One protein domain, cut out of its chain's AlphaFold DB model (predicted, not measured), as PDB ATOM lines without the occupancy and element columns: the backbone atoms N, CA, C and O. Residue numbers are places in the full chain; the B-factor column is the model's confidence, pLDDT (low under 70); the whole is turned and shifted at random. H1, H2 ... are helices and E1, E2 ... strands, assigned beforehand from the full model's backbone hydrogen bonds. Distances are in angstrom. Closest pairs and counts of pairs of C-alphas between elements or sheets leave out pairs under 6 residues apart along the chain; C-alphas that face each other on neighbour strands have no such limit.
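Overview. This is residues 16 to 138 of the 356 residues of the protein "Plant basic secretory protein" of Gymnopus androsaceus JB14 (UniProt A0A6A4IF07). A twisted sheet of four strands has two helices, H2 and H5, over one face, crossing each other steeply, while its other face is bare. H5, the long one, covers the sheet with residues 125 to 137 and reaches past it with its first turns, where H1 and H4 sit at one end of the strands; H3 and the loop of residues 54 to 65 lie towards the other end. The printed part has 123 residues, with named elements in the order E1 H1 H2 H3 E2 E3 E4 H4 H5; the sheet is mixed, in the order E1 E2 E4 E3, and the class is mixed, helices and strands. It is compact, with a radius of gyration of the C-alphas of 15.2 A, yet elongated, spanning 47 by 29 by 20 A.

Along the chain. Find C-alpha 16 at (-1.597, -1.072, 34.073), where E1, residues 16 to 20, begins. Next come H1, residues 26 to 34, and H2, residues 37 to 53, 23.6 A long. After H3, residues 66 to 70, look for E2, residues 73 to 79, 18.7 A, then E3, residues 86 to 90, and E4, residues 95 to 101, 19.9 A. H4, residues 102 to 107, follows directly. H5, residues 114 to 137, runs 35.2 A from C-alpha 114 at (-20.791, 0.982, 57.770) to C-alpha 137 at (-9.753, -10.676, 26.406).

Arrangement. Start at E1 and E2, parallel, with N 19 and O 76 2.8 A apart; with H1, H2 and H3 between them they form a strand-helix-strand unit, two parallel neighbours joined through helices. E2 and E4 are parallel, with N 77 and O 98 at 2.8 A. E3 and E4 are an antiparallel hairpin, with N 97 and O 89 at 2.8 A. H2 and H5 are on the same face, giving two layers, a sheet and its helices. H5's height over the sheet is 9.3 A; it lies over E4 and, only just, E3, on which 3 of its C-alphas fall. H2 touches residues 126 to 137 of H5 at a steep tilt of 52 degrees, the same way; the C-alphas of Ala 44 and Val 130 are closest, 4.4 A. H1 and H4 only graze the sheet and touch each other, about perpendicular at 79 degrees, closest at the C-alphas of Gly 27 and Leu 102, 4.7 A. H3 is not on the sheet. In H1 to H4 every O i to N i+4 pair is within hydrogen-bond range; in H5, 18 of 20.

Size, cuts and confidence. Look to the C-alphas of Gly 60 and Asp 112, the two farthest apart, at 48.6 A. The printed part has no cut, and its one long link is H2 to H3. Mean pLDDT of the printed part is 92.0; residues 59 to 62 and 91 to 92 are under 70.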
ATOM      1  N   PHE A  16      -0.427  -1.727  33.493       97.00
ATOM      2  CA  PHE A  16      -1.597  -1.072  34.073       97.00
ATOM      3  C   PHE A  16      -1.356   0.424  34.209       97.00
ATOM      4  O   PHE A  16      -0.435   0.839  34.909       97.00
ATOM      5  N   ASP A  17      -2.234   1.209  33.595       97.06
ATOM      6  CA  ASP A  17      -2.292   2.652  33.787       97.06
ATOM      7  C   ASP A  17      -3.591   3.010  34.513       97.06
ATOM      8  O   ASP A  17      -4.625   2.360  34.342       97.06
ATOM      9  N   PHE A  18      -3.547   4.046  35.343       98.06
ATOM     10  CA  PHE A  18      -4.691   4.459  36.143       98.06
ATOM     11  C   PHE A  18      -4.842   5.977  36.125       98.06
ATOM     12  O   PHE A  18      -3.905   6.706  36.454       98.06
ATOM     13  N   HIS A  19      -6.027   6.447  35.748       97.75
ATOM     14  CA  HIS A  19      -6.390   7.856  35.693       97.75
ATOM     15  C   HIS A  19      -7.642   8.117  36.530       97.75
ATOM     16  O   HIS A  19      -8.593   7.335  36.523       97.75
ATOM     17  N   VAL A  20      -7.669   9.252  37.222       98.19
ATOM     18  CA  VAL A  20      -8.843   9.731  37.954       98.19
ATOM     19  C   VAL A  20      -9.095  11.166  37.533       98.19
ATOM     20  O   VAL A  20      -8.240  12.018  37.762       98.19
ATOM     21  N   GLU A  21     -10.255  11.428  36.931       97.88
ATOM     22  CA  GLU A  21     -10.571  12.766  36.417       97.88
ATOM     23  C   GLU A  21     -10.752  13.796  37.539       97.88
ATOM     24  O   GLU A  21     -10.330  14.942  37.407       97.88
ATOM     25  N   ASP A  22     -11.368  13.385  38.651       97.38
ATOM     26  CA  ASP A  22     -11.624  14.245  39.805       97.38
ATOM     27  C   ASP A  22     -11.354  13.497  41.119       97.38
ATOM     28  O   ASP A  22     -12.166  12.699  41.595       97.38
ATOM     29  N   LEU A  23     -10.200  13.777  41.734       97.12
ATOM     30  CA  LEU A  23      -9.827  13.251  43.054       97.12
ATOM     31  C   LEU A  23     -10.702  13.811  44.191       97.12
ATOM     32  O   LEU A  23     -10.802  13.205  45.262       97.12
ATOM     33  N   GLY A  24     -11.325  14.974  43.988       97.62
ATOM     34  CA  GLY A  24     -12.228  15.604  44.946       97.62
ATOM     35  C   GLY A  24     -13.577  14.893  45.051       97.62
ATOM     36  O   GLY A  24     -14.208  14.944  46.118       97.62
ATOM     37  N   HIS A  25     -13.977  14.184  43.992       98.31
ATOM     38  CA  HIS A  25     -15.254  13.492  43.893       98.31
ATOM     39  C   HIS A  25     -15.427  12.427  44.999       98.31
ATOM     40  O   HIS A  25     -14.512  11.631  45.248       98.31
ATOM     41  N   PRO A  26     -16.608  12.322  45.648       97.88
ATOM     42  CA  PRO A  26     -16.849  11.338  46.711       97.88
ATOM     43  C   PRO A  26     -16.566   9.889  46.292       97.88
ATOM     44  O   PRO A  26     -15.990   9.121  47.056       97.88
ATOM     45  N   GLY A  27     -16.914   9.534  45.053       97.56
ATOM     46  CA  GLY A  27     -16.644   8.212  44.481       97.56
ATOM     47  C   GLY A  27     -15.155   7.876  44.375       97.56
ATOM     48  O   GLY A  27     -14.792   6.729  44.607       97.56
ATOM     49  N   ALA A  28     -14.285   8.854  44.086       98.19
ATOM     50  CA  ALA A  28     -12.845   8.614  43.977       98.19
ATOM     51  C   ALA A  28     -12.252   8.312  45.357       98.19
ATOM     52  O   ALA A  28     -11.567   7.309  45.546       98.19
ATOM     53  N   LYS A  29     -12.606   9.128  46.360       97.94
ATOM     54  CA  LYS A  29     -12.233   8.898  47.765       97.94
ATOM     55  C   LYS A  29     -12.707   7.531  48.249       97.94
ATOM     56  O   LYS A  29     -11.953   6.801  48.891       97.94
ATOM     57  N   LEU A  30     -13.947   7.175  47.907       97.69
ATOM     58  CA  LEU A  30     -14.506   5.882  48.261       97.69
ATOM     59  C   LEU A  30     -13.746   4.743  47.576       97.69
ATOM     60  O   LEU A  30     -13.336   3.824  48.271       97.69
ATOM     61  N   PHE A  31     -13.461   4.828  46.277       98.25
ATOM     62  CA  PHE A  31     -12.662   3.829  45.558       98.25
ATOM     63  C   PHE A  31     -11.329   3.535  46.267       98.25
ATOM     64  O   PHE A  31     -11.071   2.387  46.633       98.25
ATOM     65  N   PHE A  32     -10.538   4.572  46.564       98.06
ATOM     66  CA  PHE A  32      -9.242   4.417  47.241       98.06
ATOM     67  C   PHE A  32      -9.348   3.866  48.667       98.06
ATOM     68  O   PHE A  32      -8.426   3.212  49.143       98.06
ATOM     69  N   SER A  33     -10.467   4.102  49.359       96.94
ATOM     70  CA  SER A  33     -10.686   3.542  50.699       96.94
ATOM     71  C   SER A  33     -10.992   2.039  50.695       96.94
ATOM     72  O   SER A  33     -10.886   1.385  51.730       96.94
ATOM     73  N   GLN A  34     -11.408   1.486  49.552       96.00
ATOM     74  CA  GLN A  34     -11.880   0.105  49.460       96.00
ATOM     75  C   GLN A  34     -10.910  -0.809  48.719       96.00
ATOM     76  O   GLN A  34     -10.881  -2.006  49.015       96.00
ATOM     77  N   ILE A  35     -10.162  -0.257  47.760       94.88
ATOM     78  CA  ILE A  35      -9.447  -1.011  46.734       94.88
ATOM     79  C   ILE A  35      -8.045  -0.445  46.508       94.88
ATOM     80  O   ILE A  35      -7.858   0.762  46.364       94.88
ATOM     81  N   ASN A  36      -7.070  -1.347  46.382       97.56
ATOM     82  CA  ASN A  36      -5.819  -1.056  45.699       97.56
ATOM     83  C   ASN A  36      -6.024  -1.269  44.180       97.56
ATOM     84  O   ASN A  36      -6.379  -2.386  43.786       97.56
ATOM     85  N   PRO A  37      -5.823  -0.247  43.322       95.69
ATOM     86  CA  PRO A  37      -6.094  -0.365  41.889       95.69
ATOM     87  C   PRO A  37      -5.287  -1.476  41.203       95.69
ATOM     88  O   PRO A  37      -5.825  -2.188  40.358       95.69
ATOM     89  N   TYR A  38      -4.016  -1.649  41.581       96.38
ATOM     90  CA  TYR A  38      -3.145  -2.668  40.998       96.38
ATOM     91  C   TYR A  38      -3.647  -4.076  41.329       96.38
ATOM     92  O   TYR A  38      -3.807  -4.896  40.428       96.38
ATOM     93  N   ASP A  39      -3.960  -4.339  42.601       96.56
ATOM     94  CA  ASP A  39      -4.437  -5.658  43.030       96.56
ATOM     95  C   ASP A  39      -5.797  -6.003  42.412       96.56
ATOM     96  O   ASP A  39      -6.031  -7.149  42.027       96.56
ATOM     97  N   ALA A  40      -6.688  -5.016  42.267       96.06
ATOM     98  CA  ALA A  40      -7.985  -5.223  41.630       96.06
ATOM     99  C   ALA A  40      -7.869  -5.522  40.131       96.06
ATOM    100  O   ALA A  40      -8.490  -6.475  39.659       96.06
ATOM    101  N   LEU A  41      -7.052  -4.762  39.390       97.25
ATOM    102  CA  LEU A  41      -6.810  -5.025  37.967       97.25
ATOM    103  C   LEU A  41      -6.114  -6.370  37.761       97.25
ATOM    104  O   LEU A  41      -6.535  -7.157  36.915       97.25
ATOM    105  N   ARG A  42      -5.104  -6.677  38.579       95.75
ATOM    106  CA  ARG A  42      -4.430  -7.975  38.563       95.75
ATOM    107  C   ARG A  42      -5.417  -9.119  38.792       95.75
ATOM    108  O   ARG A  42      -5.439 -10.049  37.991       95.75
ATOM    109  N   ARG A  43      -6.255  -9.039  39.832       94.94
ATOM    110  CA  ARG A  43      -7.284 -10.051  40.119       94.94
ATOM    111  C   ARG A  43      -8.236 -10.235  38.939       94.94
ATOM    112  O   ARG A  43      -8.523 -11.367  38.565       94.94
ATOM    113  N   ALA A  44      -8.711  -9.141  38.349       97.25
ATOM    114  CA  ALA A  44      -9.633  -9.187  37.219       97.25
ATOM    115  C   ALA A  44      -9.000  -9.829  35.970       97.25
ATOM    116  O   ALA A  44      -9.638 -10.633  35.284       97.25
ATOM    117  N   VAL A  45      -7.721  -9.544  35.712       96.12
ATOM    118  CA  VAL A  45      -6.940 -10.176  34.640       96.12
ATOM    119  C   VAL A  45      -6.753 -11.674  34.901       96.12
ATOM    120  O   VAL A  45      -7.041 -12.489  34.025       96.12
ATOM    121  N   GLU A  46      -6.341 -12.056  36.110       92.94
ATOM    122  CA  GLU A  46      -6.156 -13.460  36.498       92.94
ATOM    123  C   GLU A  46      -7.474 -14.252  36.423       92.94
ATOM    124  O   GLU A  46      -7.493 -15.377  35.916       92.94
ATOM    125  N   ALA A  47      -8.592 -13.660  36.858       93.69
ATOM    126  CA  ALA A  47      -9.922 -14.251  36.727       93.69
ATOM    127  C   ALA A  47     -10.292 -14.468  35.252       93.69
ATOM    128  O   ALA A  47     -10.716 -15.564  34.880       93.69
ATOM    129  N   SER A  48     -10.058 -13.465  34.402       95.00
ATOM    130  CA  SER A  48     -10.314 -13.557  32.961       95.00
ATOM    131  C   SER A  48      -9.516 -14.696  32.327       95.00
ATOM    132  O   SER A  48     -10.079 -15.527  31.619       95.00
ATOM    133  N   TRP A  49      -8.221 -14.807  32.624       90.94
ATOM    134  CA  TRP A  49      -7.378 -15.881  32.089       90.94
ATOM    135  C   TRP A  49      -7.806 -17.267  32.553       90.94
ATOM    136  O   TRP A  49      -7.915 -18.198  31.748       90.94
ATOM    137  N   LYS A  50      -8.079 -17.398  33.851       90.00
ATOM    138  CA  LYS A  50      -8.516 -18.652  34.455       90.00
ATOM    139  C   LYS A  50      -9.812 -19.141  33.820       90.00
ATOM    140  O   LYS A  50      -9.921 -20.323  33.491       90.00
ATOM    141  N   TRP A  51     -10.798 -18.264  33.673       90.81
ATOM    142  CA  TRP A  51     -12.126 -18.678  33.239       90.81
ATOM    143  C   TRP A  51     -12.230 -18.776  31.720       90.81
ATOM    144  O   TRP A  51     -12.671 -19.818  31.251       90.81
ATOM    145  N   LEU A  52     -11.714 -17.810  30.951       91.62
ATOM    146  CA  LEU A  52     -11.781 -17.831  29.480       91.62
ATOM    147  C   LEU A  52     -10.818 -18.831  28.827       91.62
ATOM    148  O   LEU A  52     -11.106 -19.321  27.737       91.62
ATOM    149  N   TYR A  53      -9.678 -19.127  29.466       87.94
ATOM    150  CA  TYR A  53      -8.593 -19.896  28.837       87.94
ATOM    151  C   TYR A  53      -8.054 -21.055  29.675       87.94
ATOM    152  O   TYR A  53      -7.279 -21.862  29.165       87.94
ATOM    153  N   GLY A  54      -8.412 -21.157  30.957       85.69
ATOM    154  CA  GLY A  54      -7.801 -22.150  31.844       85.69
ATOM    155  C   GLY A  54      -6.325 -21.936  32.104       85.69
ATOM    156  O   GLY A  54      -5.635 -22.872  32.505       85.69
ATOM    157  N   TRP A  55      -5.842 -20.725  31.849       84.50
ATOM    158  CA  TRP A  55      -4.438 -20.394  31.965       84.50
ATOM    159  C   TRP A  55      -4.153 -19.802  33.345       84.50
ATOM    160  O   TRP A  55      -4.910 -18.969  33.840       84.50
ATOM    161  N   ASP A  56      -3.072 -20.255  33.977       80.50
ATOM    162  CA  ASP A  56      -2.702 -19.922  35.358       80.50
ATOM    163  C   ASP A  56      -1.738 -18.730  35.463       80.50
ATOM    164  O   ASP A  56      -1.208 -18.456  36.540       80.50
ATOM    165  N   GLY A  57      -1.495 -18.026  34.354       77.69
ATOM    166  CA  GLY A  57      -0.618 -16.858  34.314       77.69
ATOM    167  C   GLY A  57       0.869 -17.173  34.150       77.69
ATOM    168  O   GLY A  57       1.658 -16.240  33.999       77.69
ATOM    169  N   ARG A  58       1.271 -18.454  34.174       77.12
ATOM    170  CA  ARG A  58       2.685 -18.853  34.189       77.12
ATOM    171  C   ARG A  58       3.207 -19.198  32.801       77.12
ATOM    172  O   ARG A  58       2.608 -19.971  32.048       77.12
ATOM    173  N   VAL A  59       4.382 -18.666  32.487       66.00
ATOM    174  CA  VAL A  59       5.133 -18.994  31.273       66.00
ATOM    175  C   VAL A  59       5.924 -20.279  31.517       66.00
ATOM    176  O   VAL A  59       6.678 -20.376  32.477       66.00
ATOM    177  N   GLY A  60       5.746 -21.288  30.659       68.25
ATOM    178  CA  GLY A  60       6.605 -22.481  30.639       68.25
ATOM    179  C   GLY A  60       5.866 -23.809  30.495       68.25
ATOM    180  O   GLY A  60       6.249 -24.617  29.659       68.25
ATOM    181  N   LYS A  61       4.798 -24.050  31.270       58.53
ATOM    182  CA  LYS A  61       4.075 -25.341  31.227       58.53
ATOM    183  C   LYS A  61       3.051 -25.438  30.095       58.53
ATOM    184  O   LYS A  61       2.872 -26.515  29.545       58.53
ATOM    185  N   ASN A  62       2.416 -24.320  29.742       65.19
ATOM    186  CA  ASN A  62       1.347 -24.253  28.747       65.19
ATOM    187  C   ASN A  62       1.617 -23.129  27.739       65.19
ATOM    188  O   ASN A  62       2.209 -22.103  28.082       65.19
ATOM    189  N   LYS A  63       1.151 -23.306  26.497       79.38
ATOM    190  CA  LYS A  63       1.181 -22.250  25.476       79.38
ATOM    191  C   LYS A  63       0.319 -21.074  25.942       79.38
ATOM    192  O   LYS A  63      -0.852 -21.258  26.260       79.38
ATOM    193  N   VAL A  64       0.893 -19.871  25.953       82.56
ATOM    194  CA  VAL A  64       0.170 -18.649  26.336       82.56
ATOM    195  C   VAL A  64      -0.928 -18.363  25.297       82.56
ATOM    196  O   VAL A  64      -0.609 -18.320  24.102       82.56
ATOM    197  N   PRO A  65      -2.196 -18.145  25.697       86.38
ATOM    198  CA  PRO A  65      -3.279 -17.860  24.755       86.38
ATOM    199  C   PRO A  65      -3.016 -16.602  23.912       86.38
ATOM    200  O   PRO A  65      -2.427 -15.631  24.387       86.38
ATOM    201  N   ARG A  66      -3.479 -16.594  22.655       85.69
ATOM    202  CA  ARG A  66      -3.245 -15.484  21.712       85.69
ATOM    203  C   ARG A  66      -3.833 -14.164  22.215       85.69
ATOM    204  O   ARG A  66      -3.140 -13.153  22.203       85.69
ATOM    205  N   ALA A  67      -5.074 -14.194  22.700       86.88
ATOM    206  CA  ALA A  67      -5.753 -13.029  23.265       86.88
ATOM    207  C   ALA A  67      -5.047 -12.465  24.508       86.88
ATOM    208  O   ALA A  67      -5.017 -11.259  24.717       86.88
ATOM    209  N   VAL A  68      -4.421 -13.321  25.320       87.69
ATOM    210  CA  VAL A  68      -3.616 -12.862  26.462       87.69
ATOM    211  C   VAL A  68      -2.401 -12.078  25.980       87.69
ATOM    212  O   VAL A  68      -2.067 -11.039  26.536       87.69
ATOM    213  N   GLN A  69      -1.756 -12.547  24.911       87.06
ATOM    214  CA  GLN A  69      -0.596 -11.868  24.342       87.06
ATOM    215  C   GLN A  69      -0.961 -10.590  23.583       87.06
ATOM    216  O   GLN A  69      -0.081  -9.746  23.408       87.06
ATOM    217  N   SER A  70      -2.195 -10.444  23.092       88.19
ATOM    218  CA  SER A  70      -2.596  -9.269  22.313       88.19
ATOM    219  C   SER A  70      -2.850  -8.043  23.183       88.19
ATOM    220  O   SER A  70      -2.634  -6.934  22.709       88.19
ATOM    221  N   VAL A  71      -3.240  -8.211  24.450       92.38
ATOM    222  CA  VAL A  71      -3.429  -7.092  25.381       92.38
ATOM    223  C   VAL A  71      -2.087  -6.707  25.999       92.38
ATOM    224  O   VAL A  71      -1.490  -7.460  26.764       92.38
ATOM    225  N   LYS A  72      -1.592  -5.520  25.649       92.31
ATOM    226  CA  LYS A  72      -0.311  -4.978  26.125       92.31
ATOM    227  C   LYS A  72      -0.487  -3.988  27.262       92.31
ATOM    228  O   LYS A  72       0.380  -3.898  28.131       92.31
ATOM    229  N   ARG A  73      -1.603  -3.262  27.256       94.38
ATOM    230  CA  ARG A  73      -1.892  -2.190  28.203       94.38
ATOM    231  C   ARG A  73      -3.375  -2.144  28.522       94.38
ATOM    232  O   ARG A  73      -4.204  -2.244  27.619       94.38
ATOM    233  N   ILE A  74      -3.687  -1.954  29.798       97.06
ATOM    234  CA  ILE A  74      -5.037  -1.679  30.281       97.06
ATOM    235  C   ILE A  74      -4.995  -0.376  31.077       97.06
ATOM    236  O   ILE A  74      -4.292  -0.280  32.083       97.06
ATOM    237  N   THR A  75      -5.764   0.613  30.634       97.31
ATOM    238  CA  THR A  75      -5.940   1.888  31.330       97.31
ATOM    239  C   THR A  75      -7.298   1.915  32.019       97.31
ATOM    240  O   THR A  75      -8.330   1.881  31.352       97.31
ATOM    241  N   LEU A  76      -7.310   2.000  33.348       98.25
ATOM    242  CA  LEU A  76      -8.525   2.250  34.121       98.25
ATOM    243  C   LEU A  76      -8.689   3.754  34.353       98.25
ATOM    244  O   LEU A  76      -7.832   4.390  34.963       98.25
ATOM    245  N   THR A  77      -9.817   4.305  33.921       97.94
ATOM    246  CA  THR A  77     -10.155   5.723  34.042       97.94
ATOM    247  C   THR A  77     -11.407   5.878  34.898       97.94
ATOM    248  O   THR A  77     -12.497   5.467  34.497       97.94
ATOM    249  N   LEU A  78     -11.279   6.500  36.070       98.25
ATOM    250  CA  LEU A  78     -12.430   6.871  36.891       98.25
ATOM    251  C   LEU A  78     -13.031   8.187  36.386       98.25
ATOM    252  O   LEU A  78     -12.410   9.247  36.510       98.25
ATOM    253  N   ARG A  79     -14.238   8.106  35.818       96.88
ATOM    254  CA  ARG A  79     -14.929   9.214  35.144       96.88
ATOM    255  C   ARG A  79     -15.834   9.970  36.112       96.88
ATOM    256  O   ARG A  79     -16.680   9.368  36.776       96.88
ATOM    257  N   SER A  80     -15.686  11.289  36.174       92.75
ATOM    258  CA  SER A  80     -16.557  12.177  36.959       92.75
ATOM    259  C   SER A  80     -17.857  12.509  36.221       92.75
ATOM    260  O   SER A  80     -18.905  12.659  36.851       92.75
ATOM    261  N   THR A  81     -17.809  12.541  34.888       88.19
ATOM    262  CA  THR A  81     -18.948  12.801  34.004       88.19
ATOM    263  C   THR A  81     -19.135  11.637  33.031       88.19
ATOM    264  O   THR A  81     -18.513  11.549  31.975       88.19
ATOM    265  N   MET A  82     -19.990  10.693  33.420       86.88
ATOM    266  CA  MET A  82     -20.373   9.543  32.605       86.88
ATOM    267  C   MET A  82     -21.734   9.016  33.075       86.88
ATOM    268  O   MET A  82     -21.983   8.931  34.281       86.88
ATOM    269  N   ASP A  83     -22.589   8.652  32.122       81.75
ATOM    270  CA  ASP A  83     -23.816   7.898  32.376       81.75
ATOM    271  C   ASP A  83     -23.546   6.386  32.348       81.75
ATOM    272  O   ASP A  83     -22.576   5.918  31.755       81.75
ATOM    273  N   GLY A  84     -24.417   5.607  32.988       88.94
ATOM    274  CA  GLY A  84     -24.235   4.161  33.118       88.94
ATOM    275  C   GLY A  84     -23.254   3.771  34.226       88.94
ATOM    276  O   GLY A  84     -23.066   4.504  35.201       88.94
ATOM    277  N   VAL A  85     -22.685   2.570  34.102       91.31
ATOM    278  CA  VAL A  85     -21.848   1.935  35.134       91.31
ATOM    279  C   VAL A  85     -20.380   2.021  34.748       91.31
ATOM    280  O   VAL A  85     -19.611   2.759  35.363       91.31
ATOM    281  N   ALA A  86     -20.008   1.288  33.709       92.00
ATOM    282  CA  ALA A  86     -18.686   1.270  33.130       92.00
ATOM    283  C   ALA A  86     -18.797   0.889  31.647       92.00
ATOM    284  O   ALA A  86     -19.884   0.565  31.169       92.00
ATOM    285  N   HIS A  87     -17.708   1.059  30.907       89.94
ATOM    286  CA  HIS A  87     -17.587   0.516  29.561       89.94
ATOM    287  C   HIS A  87     -16.124   0.247  29.223       89.94
ATOM    288  O   HIS A  87     -15.222   0.985  29.643       89.94
ATOM    289  N   THR A  88     -15.915  -0.777  28.401       90.75
ATOM    290  CA  THR A  88     -14.609  -1.158  27.874       90.75
ATOM    291  C   THR A  88     -14.542  -0.927  26.378       90.75
ATOM    292  O   THR A  88     -15.442  -1.287  25.624       90.75
ATOM    293  N   PHE A  89     -13.429  -0.369  25.923       87.62
ATOM    294  CA  PHE A  89     -13.110  -0.262  24.505       87.62
ATOM    295  C   PHE A  89     -11.604  -0.411  24.290       87.62
ATOM    296  O   PHE A  89     -10.817  -0.442  25.237       87.62
ATOM    297  N   GLY A  90     -11.173  -0.553  23.041       78.31
ATOM    298  CA  GLY A  90      -9.756  -0.698  22.722       78.31
ATOM    299  C   GLY A  90      -9.416  -0.226  21.323       78.31
ATOM    300  O   GLY A  90     -10.261  -0.262  20.429       78.31
ATOM    301  N   SER A  91      -8.168   0.199  21.148       59.56
ATOM    302  CA  SER A  91      -7.578   0.457  19.837       59.56
ATOM    303  C   SER A  91      -6.930  -0.830  19.304       59.56
ATOM    304  O   SER A  91      -6.620  -1.756  20.059       59.56
ATOM    305  N   GLY A  92      -6.740  -0.917  17.986       59.03
ATOM    306  CA  GLY A  92      -6.237  -2.115  17.298       59.03
ATOM    307  C   GLY A  92      -4.801  -2.546  17.639       59.03
ATOM    308  O   GLY A  92      -4.300  -3.476  17.017       59.03
ATOM    309  N   GLU A  93      -4.138  -1.918  18.613       78.81
ATOM    310  CA  GLU A  93      -2.720  -2.131  18.947       78.81
ATOM    311  C   GLU A  93      -2.502  -2.770  20.331       78.81
ATOM    312  O   GLU A  93      -1.412  -2.722  20.897       78.81
ATOM    313  N   GLY A  94      -3.536  -3.404  20.893       85.25
ATOM    314  CA  GLY A  94      -3.425  -4.090  22.183       85.25
ATOM    315  C   GLY A  94      -3.581  -3.178  23.399       85.25
ATOM    316  O   GLY A  94      -3.309  -3.603  24.524       85.25
ATOM    317  N   GLU A  95      -4.037  -1.945  23.188       93.38
ATOM    318  CA  GLU A  95      -4.426  -1.031  24.254       93.38
ATOM    319  C   GLU A  95      -5.921  -1.155  24.539       93.38
ATOM    320  O   GLU A  95      -6.768  -1.100  23.640       93.38
ATOM    321  N   LYS A  96      -6.246  -1.314  25.818       94.94
ATOM    322  CA  LYS A  96      -7.611  -1.415  26.322       94.94
ATOM    323  C   LYS A  96      -7.856  -0.317  27.339       94.94
ATOM    324  O   LYS A  96      -6.978   0.003  28.138       94.94
ATOM    325  N   GLN A  97      -9.052   0.248  27.319       95.06
ATOM    326  CA  GLN A  97      -9.475   1.274  28.255       95.06
ATOM    327  C   GLN A  97     -10.759   0.833  28.937       95.06
ATOM    328  O   GLN A  97     -11.720   0.463  28.266       95.06
ATOM    329  N   VAL A  98     -10.760   0.911  30.263       96.62
ATOM    330  CA  VAL A  98     -11.920   0.675  31.116       96.62
ATOM    331  C   VAL A  98     -12.298   2.001  31.742       96.62
ATOM    332  O   VAL A  98     -11.500   2.620  32.445       96.62
ATOM    333  N   HIS A  99     -13.507   2.467  31.475       97.00
ATOM    334  CA  HIS A  99     -14.006   3.738  31.985       97.00
ATOM    335  C   HIS A  99     -15.098   3.451  32.999       97.00
ATOM    336  O   HIS A  99     -16.114   2.866  32.646       97.00
ATOM    337  N   PHE A 100     -14.885   3.849  34.252       97.81
ATOM    338  CA  PHE A 100     -15.766   3.514  35.370       97.81
ATOM    339  C   PHE A 100     -16.359   4.788  35.984       97.81
ATOM    340  O   PHE A 100     -15.627   5.663  36.455       97.81
ATOM    341  N   ALA A 101     -17.688   4.905  35.984       96.69
ATOM    342  CA  ALA A 101     -18.397   6.058  36.513       96.69
ATOM    343  C   ALA A 101     -18.251   6.177  38.040       96.69
ATOM    344  O   ALA A 101     -18.729   5.347  38.819       96.69
ATOM    345  N   LEU A 102     -17.681   7.293  38.496       97.94
ATOM    346  CA  LEU A 102     -17.559   7.609  39.919       97.94
ATOM    347  C   LEU A 102     -18.920   7.729  40.617       97.94
ATOM    348  O   LEU A 102     -19.041   7.423  41.805       97.94
ATOM    349  N   LYS A 103     -19.957   8.146  39.881       96.81
ATOM    350  CA  LYS A 103     -21.343   8.193  40.361       96.81
ATOM    351  C   LYS A 103     -21.868   6.799  40.726       96.81
ATOM    352  O   LYS A 103     -22.527   6.662  41.754       96.81
ATOM    353  N   HIS A 104     -21.532   5.762  39.952       96.75
ATOM    354  CA  HIS A 104     -21.921   4.381  40.268       96.75
ATOM    355  C   HIS A 104     -21.293   3.895  41.574       96.75
ATOM    356  O   HIS A 104     -21.972   3.297  42.407       96.75
ATOM    357  N   ILE A 105     -20.018   4.222  41.799       97.06
ATOM    358  CA  ILE A 105     -19.298   3.863  43.031       97.06
ATOM    359  C   ILE A 105     -19.987   4.473  44.258       97.06
ATOM    360  O   ILE A 105     -20.219   3.775  45.245       97.06
ATOM    361  N   VAL A 106     -20.375   5.751  44.183       97.12
ATOM    362  CA  VAL A 106     -21.155   6.412  45.245       97.12
ATOM    363  C   VAL A 106     -22.491   5.704  45.452       97.12
ATOM    364  O   VAL A 106     -22.831   5.350  46.579       97.12
ATOM    365  N   ASN A 107     -23.226   5.448  44.368       94.81
ATOM    366  CA  ASN A 107     -24.536   4.805  44.427       94.81
ATOM    367  C   ASN A 107     -24.476   3.387  45.000       94.81
ATOM    368  O   ASN A 107     -25.469   2.916  45.537       94.81
ATOM    369  N   SER A 108     -23.331   2.715  44.914       93.12
ATOM    370  CA  SER A 108     -23.135   1.354  45.420       93.12
ATOM    371  C   SER A 108     -22.833   1.301  46.919       93.12
ATOM    372  O   SER A 108     -22.850   0.228  47.516       93.12
ATOM    373  N   HIS A 109     -22.598   2.448  47.560       95.69
ATOM    374  CA  HIS A 109     -22.321   2.548  48.995       95.69
ATOM    375  C   HIS A 109     -23.596   2.443  49.851       95.69
ATOM    376  O   HIS A 109     -23.971   3.366  50.579       95.69
ATOM    377  N   GLN A 110     -24.289   1.309  49.750       90.75
ATOM    378  CA  GLN A 110     -25.588   1.061  50.381       90.75
ATOM    379  C   GLN A 110     -25.510  -0.028  51.453       90.75
ATOM    380  O   GLN A 110     -24.714  -0.958  51.358       90.75
ATOM    381  N   GLY A 111     -26.367   0.079  52.469       91.25
ATOM    382  CA  GLY A 111     -26.474  -0.881  53.568       91.25
ATOM    383  C   GLY A 111     -26.785  -0.210  54.906       91.25
ATOM    384  O   GLY A 111     -26.588   0.994  55.070       91.25
ATOM    385  N   ASP A 112     -27.246  -1.003  55.872       94.56
ATOM    386  CA  ASP A 112     -27.704  -0.485  57.173       94.56
ATOM    387  C   ASP A 112     -26.553  -0.186  58.145       94.56
ATOM    388  O   ASP A 112     -26.716   0.563  59.103       94.56
ATOM    389  N   THR A 113     -25.369  -0.759  57.901       96.44
ATOM    390  CA  THR A 113     -24.165  -0.565  58.721       96.44
ATOM    391  C   THR A 113     -22.992  -0.108  57.860       96.44
ATOM    392  O   THR A 113     -22.954  -0.367  56.656       96.44
ATOM    393  N   ALA A 114     -22.008   0.559  58.470       94.44
ATOM    394  CA  ALA A 114     -20.791   0.982  57.770       94.44
ATOM    395  C   ALA A 114     -20.038  -0.207  57.146       94.44
ATOM    396  O   ALA A 114     -19.554  -0.112  56.022       94.44
ATOM    397  N   GLU A 115     -19.999  -1.342  57.847       94.31
ATOM    398  CA  GLU A 115     -19.415  -2.587  57.347       94.31
ATOM    399  C   GLU A 115     -20.131  -3.077  56.084       94.31
ATOM    400  O   GLU A 115     -19.486  -3.252  55.055       94.31
ATOM    401  N   LYS A 116     -21.468  -3.196  56.110       93.31
ATOM    402  CA  LYS A 116     -22.249  -3.624  54.938       93.31
ATOM    403  C   LYS A 116     -22.069  -2.677  53.752       93.31
ATOM    404  O   LYS A 116     -21.905  -3.149  52.631       93.31
ATOM    405  N   LYS A 117     -22.045  -1.361  53.997       94.56
ATOM    406  CA  LYS A 117     -21.787  -0.357  52.954       94.56
ATOM    407  C   LYS A 117     -20.420  -0.552  52.308       94.56
ATOM    408  O   LYS A 117     -20.335  -0.578  51.084       94.56
ATOM    409  N   ASN A 118     -19.373  -0.711  53.122       93.88
ATOM    410  CA  ASN A 118     -17.999  -0.930  52.667       93.88
ATOM    411  C   ASN A 118     -17.851  -2.247  51.898       93.88
ATOM    412  O   ASN A 118     -17.244  -2.265  50.828       93.88
ATOM    413  N   THR A 119     -18.419  -3.340  52.409       93.12
ATOM    414  CA  THR A 119     -18.435  -4.634  51.716       93.12
ATOM    415  C   THR A 119     -19.128  -4.506  50.369       93.12
ATOM    416  O   THR A 119     -18.529  -4.844  49.351       93.12
ATOM    417  N   ARG A 120     -20.323  -3.902  50.334       91.56
ATOM    418  CA  ARG A 120     -21.091  -3.764  49.097       91.56
ATOM    419  C   ARG A 120     -20.347  -2.971  48.029       91.56
ATOM    420  O   ARG A 120     -20.276  -3.422  46.889       91.56
ATOM    421  N   VAL A 121     -19.803  -1.800  48.366       95.88
ATOM    422  CA  VAL A 121     -19.092  -0.993  47.364       95.88
ATOM    423  C   VAL A 121     -17.807  -1.679  46.891       95.88
ATOM    424  O   VAL A 121     -17.479  -1.599  45.712       95.88
ATOM    425  N   ARG A 122     -17.097  -2.397  47.772       96.38
ATOM    426  CA  ARG A 122     -15.885  -3.143  47.410       96.38
ATOM    427  C   ARG A 122     -16.196  -4.274  46.440       96.38
ATOM    428  O   ARG A 122     -15.526  -4.388  45.419       96.38
ATOM    429  N   GLU A 123     -17.198  -5.089  46.749       95.00
ATOM    430  CA  GLU A 123     -17.637  -6.190  45.887       95.00
ATOM    431  C   GLU A 123     -18.168  -5.682  44.547       95.00
ATOM    432  O   GLU A 123     -17.887  -6.279  43.513       95.00
ATOM    433  N   GLU A 124     -18.873  -4.549  44.544       96.31
ATOM    434  CA  GLU A 124     -19.350  -3.937  43.308       96.31
ATOM    435  C   GLU A 124     -18.198  -3.410  42.444       96.31
ATOM    436  O   GLU A 124     -18.175  -3.690  41.249       96.31
ATOM    437  N   ILE A 125     -17.213  -2.716  43.029       97.81
ATOM    438  CA  ILE A 125     -16.023  -2.263  42.290       97.81
ATOM    439  C   ILE A 125     -15.284  -3.461  41.688       97.81
ATOM    440  O   ILE A 125     -14.970  -3.449  40.500       97.81
ATOM    441  N   LEU A 126     -15.016  -4.496  42.488       97.81
ATOM    442  CA  LEU A 126     -14.329  -5.697  42.008       97.81
ATOM    443  C   LEU A 126     -15.133  -6.404  40.917       97.81
ATOM    444  O   LEU A 126     -14.561  -6.808  39.911       97.81
ATOM    445  N   GLY A 127     -16.448  -6.534  41.098       95.69
ATOM    446  CA  GLY A 127     -17.326  -7.205  40.150       95.69
ATOM    447  C   GLY A 127     -17.398  -6.493  38.802       95.69
ATOM    448  O   GLY A 127     -17.275  -7.150  37.772       95.69
ATOM    449  N   VAL A 128     -17.523  -5.161  38.804       97.19
ATOM    450  CA  VAL A 128     -17.479  -4.350  37.575       97.19
ATOM    451  C   VAL A 128     -16.113  -4.470  36.904       97.19
ATOM    452  O   VAL A 128     -16.050  -4.722  35.710       97.19
ATOM    453  N   LEU A 129     -15.006  -4.380  37.649       98.38
ATOM    454  CA  LEU A 129     -13.677  -4.537  37.048       98.38
ATOM    455  C   LEU A 129     -13.467  -5.932  36.446       98.38
ATOM    456  O   LEU A 129     -12.892  -6.033  35.370       98.38
ATOM    457  N   VAL A 130     -13.941  -7.004  37.090       97.94
ATOM    458  CA  VAL A 130     -13.896  -8.355  36.502       97.94
ATOM    459  C   VAL A 130     -14.674  -8.399  35.188       97.94
ATOM    460  O   VAL A 130     -14.126  -8.858  34.192       97.94
ATOM    461  N   HIS A 131     -15.904  -7.886  35.174       97.12
ATOM    462  CA  HIS A 131     -16.748  -7.830  33.980       97.12
ATOM    463  C   HIS A 131     -16.055  -7.078  32.826       97.12
ATOM    464  O   HIS A 131     -15.843  -7.624  31.746       97.12
ATOM    465  N   GLU A 132     -15.595  -5.855  33.076       97.50
ATOM    466  CA  GLU A 132     -14.971  -5.006  32.057       97.50
ATOM    467  C   GLU A 132     -13.646  -5.584  31.530       97.50
ATOM    468  O   GLU A 132     -13.338  -5.554  30.335       97.50
ATOM    469  N   ILE A 133     -12.845  -6.188  32.410       97.94
ATOM    470  CA  ILE A 133     -11.576  -6.798  32.009       97.94
ATOM    471  C   ILE A 133     -11.808  -8.058  31.172       97.94
ATOM    472  O   ILE A 133     -11.004  -8.345  30.285       97.94
ATOM    473  N   VAL A 134     -12.923  -8.767  31.348       96.75
ATOM    474  CA  VAL A 134     -13.279  -9.883  30.463       96.75
ATOM    475  C   VAL A 134     -13.477  -9.404  29.024       96.75
ATOM    476  O   VAL A 134     -12.932 -10.027  28.110       96.75
ATOM    477  N   HIS A 135     -14.098  -8.243  28.795       94.94
ATOM    478  CA  HIS A 135     -14.196  -7.641  27.457       94.94
ATOM    479  C   HIS A 135     -12.839  -7.297  26.821       94.94
ATOM    480  O   HIS A 135     -12.725  -7.197  25.596       94.94
ATOM    481  N   CYS A 136     -11.776  -7.149  27.618       95.25
ATOM    482  CA  CYS A 136     -10.430  -6.960  27.082       95.25
ATOM    483  C   CYS A 136      -9.905  -8.215  26.373       95.25
ATOM    484  O   CYS A 136      -9.129  -8.083  25.423       95.25
ATOM    485  N   TYR A 137     -10.325  -9.399  26.822       94.00
ATOM    486  CA  TYR A 137      -9.753 -10.676  26.406       94.00
ATOM    487  C   TYR A 137     -10.715 -11.596  25.665       94.00
ATOM    488  O   TYR A 137     -10.231 -12.440  24.918       94.00
ATOM    489  N   GLN A 138     -12.024 -11.510  25.892       93.56
ATOM    490  CA  GLN A 138     -12.988 -12.401  25.252       93.56
ATOM    491  C   GLN A 138     -13.093 -12.127  23.752       93.56
ATOM    492  O   GLN A 138     -12.896 -11.001  23.286       93.56
TER     493      GLN A 138